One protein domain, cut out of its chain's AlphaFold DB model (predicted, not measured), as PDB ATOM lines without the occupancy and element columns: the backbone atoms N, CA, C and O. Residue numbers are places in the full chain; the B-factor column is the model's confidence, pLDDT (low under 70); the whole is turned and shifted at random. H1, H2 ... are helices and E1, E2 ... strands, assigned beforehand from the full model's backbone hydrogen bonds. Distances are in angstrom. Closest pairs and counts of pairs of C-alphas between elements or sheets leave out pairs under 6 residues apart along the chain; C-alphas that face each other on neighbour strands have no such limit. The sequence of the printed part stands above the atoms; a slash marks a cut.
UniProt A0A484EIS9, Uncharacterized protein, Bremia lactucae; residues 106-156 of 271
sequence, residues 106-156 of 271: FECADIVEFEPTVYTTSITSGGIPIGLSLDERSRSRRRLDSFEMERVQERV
ATOM      1  N   PHE A 106     -15.321   0.092 -51.549       83.25
ATOM      2  CA  PHE A 106     -15.032   0.467 -50.174       83.25
ATOM      3  C   PHE A 106     -13.834   1.412 -50.193       83.25
ATOM      4  O   PHE A 106     -12.777   1.059 -50.704       83.25
ATOM      5  N   GLU A 107     -14.013   2.627 -49.682       88.88
ATOM      6  CA  GLU A 107     -12.970   3.660 -49.703       88.88
ATOM      7  C   GLU A 107     -12.057   3.578 -48.470       88.88
ATOM      8  O   GLU A 107     -10.838   3.732 -48.570       88.88
ATOM      9  N   CYS A 108     -12.643   3.295 -47.302       89.75
ATOM     10  CA  CYS A 108     -11.945   3.264 -46.021       89.75
ATOM     11  C   CYS A 108     -12.381   2.072 -45.165       89.75
ATOM     12  O   CYS A 108     -13.526   1.625 -45.249       89.75
ATOM     13  N   ALA A 109     -11.481   1.640 -44.287       86.00
ATOM     14  CA  ALA A 109     -11.766   0.779 -43.149       86.00
ATOM     15  C   ALA A 109     -11.630   1.584 -41.845       86.00
ATOM     16  O   ALA A 109     -10.681   2.358 -41.688       86.00
ATOM     17  N   ASP A 110     -12.571   1.383 -40.923       88.75
ATOM     18  CA  ASP A 110     -12.450   1.812 -39.528       88.75
ATOM     19  C   ASP A 110     -11.833   0.656 -38.732       88.75
ATOM     20  O   ASP A 110     -12.373  -0.451 -38.719       88.75
ATOM     21  N   ILE A 111     -10.700   0.911 -38.087       86.00
ATOM     22  CA  ILE A 111      -9.974  -0.038 -37.243       86.00
ATOM     23  C   ILE A 111     -10.172   0.401 -35.797       86.00
ATOM     24  O   ILE A 111      -9.906   1.559 -35.474       86.00
ATOM     25  N   VAL A 112     -10.648  -0.510 -34.952       86.12
ATOM     26  CA  VAL A 112     -10.904  -0.268 -33.528       86.12
ATOM     27  C   VAL A 112     -10.087  -1.267 -32.713       86.12
ATOM     28  O   VAL A 112     -10.214  -2.475 -32.911       86.12
ATOM     29  N   GLU A 113      -9.244  -0.759 -31.821       84.44
ATOM     30  CA  GLU A 113      -8.409  -1.537 -30.909       84.44
ATOM     31  C   GLU A 113      -8.971  -1.441 -29.492       84.44
ATOM     32  O   GLU A 113      -9.300  -0.357 -29.010       84.44
ATOM     33  N   PHE A 114      -9.034  -2.576 -28.809       84.56
ATOM     34  CA  PHE A 114      -9.548  -2.702 -27.446       84.56
ATOM     35  C   PHE A 114      -8.458  -3.260 -26.530       84.56
ATOM     36  O   PHE A 114      -7.520  -3.909 -27.006       84.56
ATOM     37  N   GLU A 115      -8.567  -3.042 -25.218       80.88
ATOM     38  CA  GLU A 115      -7.627  -3.671 -24.286       80.88
ATOM     39  C   GLU A 115      -7.885  -5.181 -24.164       80.88
ATOM     40  O   GLU A 115      -9.038  -5.602 -24.095       80.88
ATOM     41  N   PRO A 116      -6.852  -6.035 -24.112       74.31
ATOM     42  CA  PRO A 116      -7.049  -7.461 -23.887       74.31
ATOM     43  C   PRO A 116      -7.573  -7.745 -22.470       74.31
ATOM     44  O   PRO A 116      -7.084  -7.201 -21.483       74.31
ATOM     45  N   THR A 117      -8.545  -8.651 -22.363       70.25
ATOM     46  CA  THR A 117      -9.024  -9.237 -21.104       70.25
ATOM     47  C   THR A 117      -8.609 -10.707 -21.012       70.25
ATOM     48  O   THR A 117      -8.316 -11.364 -22.006       70.25
ATOM     49  N   VAL A 118      -8.554 -11.237 -19.788       64.75
ATOM     50  CA  VAL A 118      -7.867 -12.498 -19.426       64.75
ATOM     51  C   VAL A 118      -8.495 -13.773 -20.044       64.75
ATOM     52  O   VAL A 118      -7.952 -14.860 -19.883       64.75
ATOM     53  N   TYR A 119      -9.612 -13.684 -20.780       54.38
ATOM     54  CA  TYR A 119     -10.353 -14.847 -21.291       54.38
ATOM     55  C   TYR A 119     -10.769 -14.670 -22.762       54.38
ATOM     56  O   TYR A 119     -11.789 -14.049 -23.044       54.38
ATOM     57  N   THR A 120     -10.010 -15.233 -23.708       53.75
ATOM     58  CA  THR A 120     -10.193 -15.052 -25.162       53.75
ATOM     59  C   THR A 120     -10.638 -16.341 -25.862       53.75
ATOM     60  O   THR A 120      -9.827 -17.236 -26.077       53.75
ATOM     61  N   THR A 121     -11.911 -16.476 -26.261       54.25
ATOM     62  CA  THR A 121     -12.332 -17.645 -27.082       54.25
ATOM     63  C   THR A 121     -13.449 -17.406 -28.106       54.25
ATOM     64  O   THR A 121     -13.797 -18.334 -28.830       54.25
ATOM     65  N   SER A 122     -14.055 -16.220 -28.223       57.56
ATOM     66  CA  SER A 122     -15.193 -16.037 -29.154       57.56
ATOM     67  C   SER A 122     -15.436 -14.569 -29.532       57.56
ATOM     68  O   SER A 122     -14.698 -13.707 -29.088       57.56
ATOM     69  N   ILE A 123     -16.403 -14.250 -30.402       58.94
ATOM     70  CA  ILE A 123     -16.774 -12.869 -30.776       58.94
ATOM     71  C   ILE A 123     -18.243 -12.656 -30.398       58.94
ATOM     72  O   ILE A 123     -19.085 -13.501 -30.705       58.94
ATOM     73  N   THR A 124     -18.559 -11.557 -29.708       60.34
ATOM     74  CA  THR A 124     -19.952 -11.209 -29.375       60.34
ATOM     75  C   THR A 124     -20.711 -10.728 -30.617       60.34
ATOM     76  O   THR A 124     -20.117 -10.247 -31.579       60.34
ATOM     77  N   SER A 125     -22.046 -10.781 -30.601       61.31
ATOM     78  CA  SER A 125     -22.890 -10.264 -31.696       61.31
ATOM     79  C   SER A 125     -22.704  -8.765 -31.985       61.31
ATOM     80  O   SER A 125     -23.087  -8.306 -33.058       61.31
ATOM     81  N   GLY A 126     -22.101  -8.011 -31.058       64.56
ATOM     82  CA  GLY A 126     -21.707  -6.612 -31.246       64.56
ATOM     83  C   GLY A 126     -20.386  -6.421 -32.000       64.56
ATOM     84  O   GLY A 126     -19.951  -5.289 -32.167       64.56
ATOM     85  N   GLY A 127     -19.733  -7.503 -32.433       66.56
ATOM     86  CA  GLY A 127     -18.456  -7.450 -33.144       66.56
ATOM     87  C   GLY A 127     -17.239  -7.237 -32.244       66.56
ATOM     88  O   GLY A 127     -16.130  -7.183 -32.762       66.56
ATOM     89  N   ILE A 128     -17.417  -7.158 -30.918       64.06
ATOM     90  CA  ILE A 128     -16.307  -7.101 -29.959       64.06
ATOM     91  C   ILE A 128     -15.868  -8.542 -29.656       64.06
ATOM     92  O   ILE A 128     -16.696  -9.334 -29.175       64.06
ATOM     93  N   PRO A 129     -14.606  -8.912 -29.940       63.12
ATOM     94  CA  PRO A 129     -14.042 -10.189 -29.526       63.12
ATOM     95  C   PRO A 129     -14.173 -10.381 -28.007       63.12
ATOM     96  O   PRO A 129     -13.771  -9.533 -27.218       63.12
ATOM     97  N   ILE A 130     -14.758 -11.502 -27.595       60.53
ATOM     98  CA  ILE A 130     -14.766 -11.993 -26.214       60.53
ATOM     99  C   ILE A 130     -13.311 -12.205 -25.812       60.53
ATOM    100  O   ILE A 130     -12.579 -12.935 -26.482       60.53
ATOM    101  N   GLY A 131     -12.905 -11.540 -24.736       63.69
ATOM    102  CA  GLY A 131     -11.501 -11.442 -24.359       63.69
ATOM    103  C   GLY A 131     -10.854 -10.115 -24.730       63.69
ATOM    104  O   GLY A 131      -9.667  -9.945 -24.496       63.69
ATOM    105  N   LEU A 132     -11.622  -9.148 -25.229       69.56
ATOM    106  CA  LEU A 132     -11.255  -7.736 -25.241       69.56
ATOM    107  C   LEU A 132     -12.200  -6.947 -24.323       69.56
ATOM    108  O   LEU A 132     -13.340  -7.357 -24.087       69.56
ATOM    109  N   SER A 133     -11.709  -5.859 -23.741       70.12
ATOM    110  CA  SER A 133     -12.482  -4.973 -22.882       70.12
ATOM    111  C   SER A 133     -13.519  -4.219 -23.714       70.12
ATOM    112  O   SER A 133     -13.425  -4.111 -24.937       70.12
ATOM    113  N   LEU A 134     -14.531  -3.680 -23.035       72.00
ATOM    114  CA  LEU A 134     -15.464  -2.730 -23.648       72.00
ATOM    115  C   LEU A 134     -14.817  -1.354 -23.869       72.00
ATOM    116  O   LEU A 134     -15.419  -0.497 -24.515       72.00
ATOM    117  N   ASP A 135     -13.610  -1.155 -23.338       77.25
ATOM    118  CA  ASP A 135     -12.882   0.099 -23.410       77.25
ATOM    119  C   ASP A 135     -12.043   0.135 -24.690       77.25
ATOM    120  O   ASP A 135     -11.136  -0.671 -24.917       77.25
ATOM    121  N   GLU A 136     -12.376   1.093 -25.550       83.38
ATOM    122  CA  GLU A 136     -11.631   1.374 -26.769       83.38
ATOM    123  C   GLU A 136     -10.281   2.006 -26.411       83.38
ATOM    124  O   GLU A 136     -10.213   3.052 -25.763       83.38
ATOM    125  N   ARG A 137      -9.195   1.376 -26.860       83.00
ATOM    126  CA  ARG A 137      -7.832   1.887 -26.717       83.00
ATOM    127  C   ARG A 137      -7.489   2.858 -27.838       83.00
ATOM    128  O   ARG A 137      -6.822   3.866 -27.606       83.00
ATOM    129  N   SER A 138      -7.909   2.537 -29.058       83.56
ATOM    130  CA  SER A 138      -7.685   3.391 -30.215       83.56
ATOM    131  C   SER A 138      -8.718   3.130 -31.310       83.56
ATOM    132  O   SER A 138      -9.219   2.017 -31.474       83.56
ATOM    133  N   ARG A 139      -9.007   4.164 -32.103       89.56
ATOM    134  CA  ARG A 139      -9.758   4.036 -33.351       89.56
ATOM    135  C   ARG A 139      -9.113   4.869 -34.432       89.56
ATOM    136  O   ARG A 139      -8.863   6.061 -34.260       89.56
ATOM    137  N   SER A 140      -8.864   4.239 -35.570       89.94
ATOM    138  CA  SER A 140      -8.258   4.882 -36.727       89.94
ATOM    139  C   SER A 140      -9.045   4.567 -37.992       89.94
ATOM    140  O   SER A 140      -9.561   3.467 -38.170       89.94
ATOM    141  N   ARG A 141      -9.155   5.550 -38.887       91.06
ATOM    142  CA  ARG A 141      -9.767   5.371 -40.206       91.06
ATOM    143  C   ARG A 141      -8.671   5.380 -41.259       91.06
ATOM    144  O   ARG A 141      -7.956   6.371 -41.392       91.06
ATOM    145  N   ARG A 142      -8.538   4.289 -42.013       88.62
ATOM    146  CA  ARG A 142      -7.485   4.115 -43.028       88.62
ATOM    147  C   ARG A 142      -8.102   3.877 -44.401       88.62
ATOM    148  O   ARG A 142      -9.170   3.278 -44.505       88.62
ATOM    149  N   ARG A 143      -7.448   4.354 -45.467       91.25
ATOM    150  CA  ARG A 143      -7.855   4.021 -46.844       91.25
ATOM    151  C   ARG A 143      -7.702   2.520 -47.051       91.25
ATOM    152  O   ARG A 143      -6.659   1.973 -46.690       91.25
ATOM    153  N   LEU A 144      -8.727   1.881 -47.616       86.88
ATOM    154  CA  LEU A 144      -8.761   0.423 -47.710       86.88
ATOM    155  C   LEU A 144      -7.587  -0.095 -48.540       86.88
ATOM    156  O   LEU A 144      -6.887  -0.983 -48.080       86.88
ATOM    157  N   ASP A 145      -7.297   0.524 -49.685       86.94
ATOM    158  CA  ASP A 145      -6.177   0.113 -50.539       86.94
ATOM    159  C   ASP A 145      -4.840   0.147 -49.785       86.94
ATOM    160  O   ASP A 145      -4.078  -0.809 -49.830       86.94
ATOM    161  N   SER A 146      -4.565   1.213 -49.028       86.25
ATOM    162  CA  SER A 146      -3.326   1.331 -48.249       86.25
ATOM    163  C   SER A 146      -3.238   0.276 -47.146       86.25
ATOM    164  O   SER A 146      -2.193  -0.341 -46.969       86.25
ATOM    165  N   PHE A 147      -4.341   0.049 -46.431       85.62
ATOM    166  CA  PHE A 147      -4.420  -0.967 -45.382       85.62
ATOM    167  C   PHE A 147      -4.280  -2.391 -45.941       85.62
ATOM    168  O   PHE A 147      -3.612  -3.243 -45.358       85.62
ATOM    169  N   GLU A 148      -4.879  -2.650 -47.101       84.38
ATOM    170  CA  GLU A 148      -4.771  -3.931 -47.783       84.38
ATOM    171  C   GLU A 148      -3.375  -4.150 -48.379       84.38
ATOM    172  O   GLU A 148      -2.977  -5.305 -48.503       84.38
ATOM    173  N   MET A 149      -2.638  -3.096 -48.738       84.44
ATOM    174  CA  MET A 149      -1.258  -3.203 -49.225       84.44
ATOM    175  C   MET A 149      -0.246  -3.445 -48.098       84.44
ATOM    176  O   MET A 149       0.694  -4.204 -48.299       84.44
ATOM    177  N   GLU A 150      -0.448  -2.859 -46.915       85.94
ATOM    178  CA  GLU A 150       0.428  -3.052 -45.745       85.94
ATOM    179  C   GLU A 150       0.429  -4.500 -45.249       85.94
ATOM    180  O   GLU A 150       1.472  -5.058 -44.931       85.94
ATOM    181  N   ARG A 151      -0.739  -5.144 -45.249       84.06
ATOM    182  CA  ARG A 151      -0.876  -6.523 -44.766       84.06
ATOM    183  C   ARG A 151      -0.507  -7.578 -45.805       84.06
ATOM    184  O   ARG A 151      -0.674  -8.761 -45.538       84.06
ATOM    185  N   VAL A 152      -0.048  -7.200 -47.004       84.25
ATOM    186  CA  VAL A 152       0.289  -8.176 -48.061       84.25
ATOM    187  C   VAL A 152       1.346  -9.164 -47.577       84.25
ATOM    188  O   VAL A 152       1.220 -10.353 -47.855       84.25
ATOM    189  N   GLN A 153       2.345  -8.688 -46.835       77.94
ATOM    190  CA  GLN A 153       3.434  -9.507 -46.306       77.94
ATOM    191  C   GLN A 153       2.986 -10.422 -45.158       77.94
ATOM    192  O   GLN A 153       3.527 -11.510 -45.001       77.94
ATOM    193  N   GLU A 154       1.984 -10.007 -44.384       78.25
ATOM    194  CA  GLU A 154       1.440 -10.768 -43.250       78.25
ATOM    195  C   GLU A 154       0.331 -11.743 -43.671       78.25
ATOM    196  O   GLU A 154      -0.077 -12.623 -42.910       78.25
ATOM    197  N   ARG A 155      -0.198 -11.601 -44.892       77.00
ATOM    198  CA  ARG A 155      -1.245 -12.486 -45.398       77.00
ATOM    199  C   ARG A 155      -0.701 -13.889 -45.610       77.00
ATOM    200  O   ARG A 155       0.036 -14.170 -46.552       77.00
ATOM    201  N   VAL A 156      -1.217 -14.813 -44.816       75.38
ATOM    202  CA  VAL A 156      -1.053 -16.240 -45.061       75.38
ATOM    203  C   VAL A 156      -2.128 -16.692 -46.052       75.38
ATOM    204  O   VAL A 156      -3.328 -16.636 -45.776       75.38
TER     205      VAL A 156
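AT A GLANCE: This is residues 106 to 156 of the 271 residues of an uncharacterized protein of Bremia lactucae (UniProt A0A484EIS9). A long two-stranded antiparallel hairpin, E1 and E2, makes the longest axis, with a large loop, residues 117 to 131, closing one end and the short helix H1 at the other. The loop and the helix turn to the same side of this ribbon, roughly as a U, and residues 149 to 156 stick out beyond it as a tail. The printed part has 51 residues, with two named strands and one named helix in the order E1, E2, H1, and its class is mixed, helices and strands. It is loose, with a radius of gyration of the C-alphas of 13.1 A, and the C-alphas span 32 by 24 by 19 A.

HOW THE PARTS SIT: Strand E1, residues 108 to 116, and strand E2, residues 132 to 143, form a hairpin. They are antiparallel, with 156 degrees between their directions. The C-alphas of Cys 108 and Arg 143 face each other at 4.2 A, and those of Pro 116 and Leu 132 at 4.4 A. N 109 and O 142 are within hydrogen-bond range at 2.8 A, as are N 133 and O 115 at 2.7 A. E2 bends by 94 degrees at Asp 135. Between the strands, residues 122 to 123 make a short antiparallel pairing with residues 129 to 130. Helix H1, residues 144 to 150, follows E2 by a tight link. The closest C-alphas of E1 and H1 are those of Cys 108 and Leu 144, 4.6 A apart, while the centres of E1 and H1 are 15.0 A apart. In H1 every O i to N i+4 pair is within hydrogen-bond range.

IN THESE COORDINATES: E1 begins at C-alpha 108, (-11.945, 3.264, -46.021), and measures 25.1 A from first to last C-alpha. E2 begins at C-alpha 132, (-11.255, -7.736, -25.241), and measures 24.8 A from first to last C-alpha over its 12 residues. H1 has seven residues and measures 10.0 A, ending at C-alpha 150, (0.428, -3.052, -45.745).

THE WHOLE: The two C-alphas farthest apart are those of Glu 107 and Val 118, at 34.7 A. The printed part has no cut. The link from E1 to E2, 15 residues, is long. Residues 149 to 156, of which 149 to 150 belong to H1, stand free; the body without them spans 33 by 19 by 15 A. The mean pLDDT of the printed part is 76.8, and residues 118 to 132, of which 132 belongs to E2, are under 70.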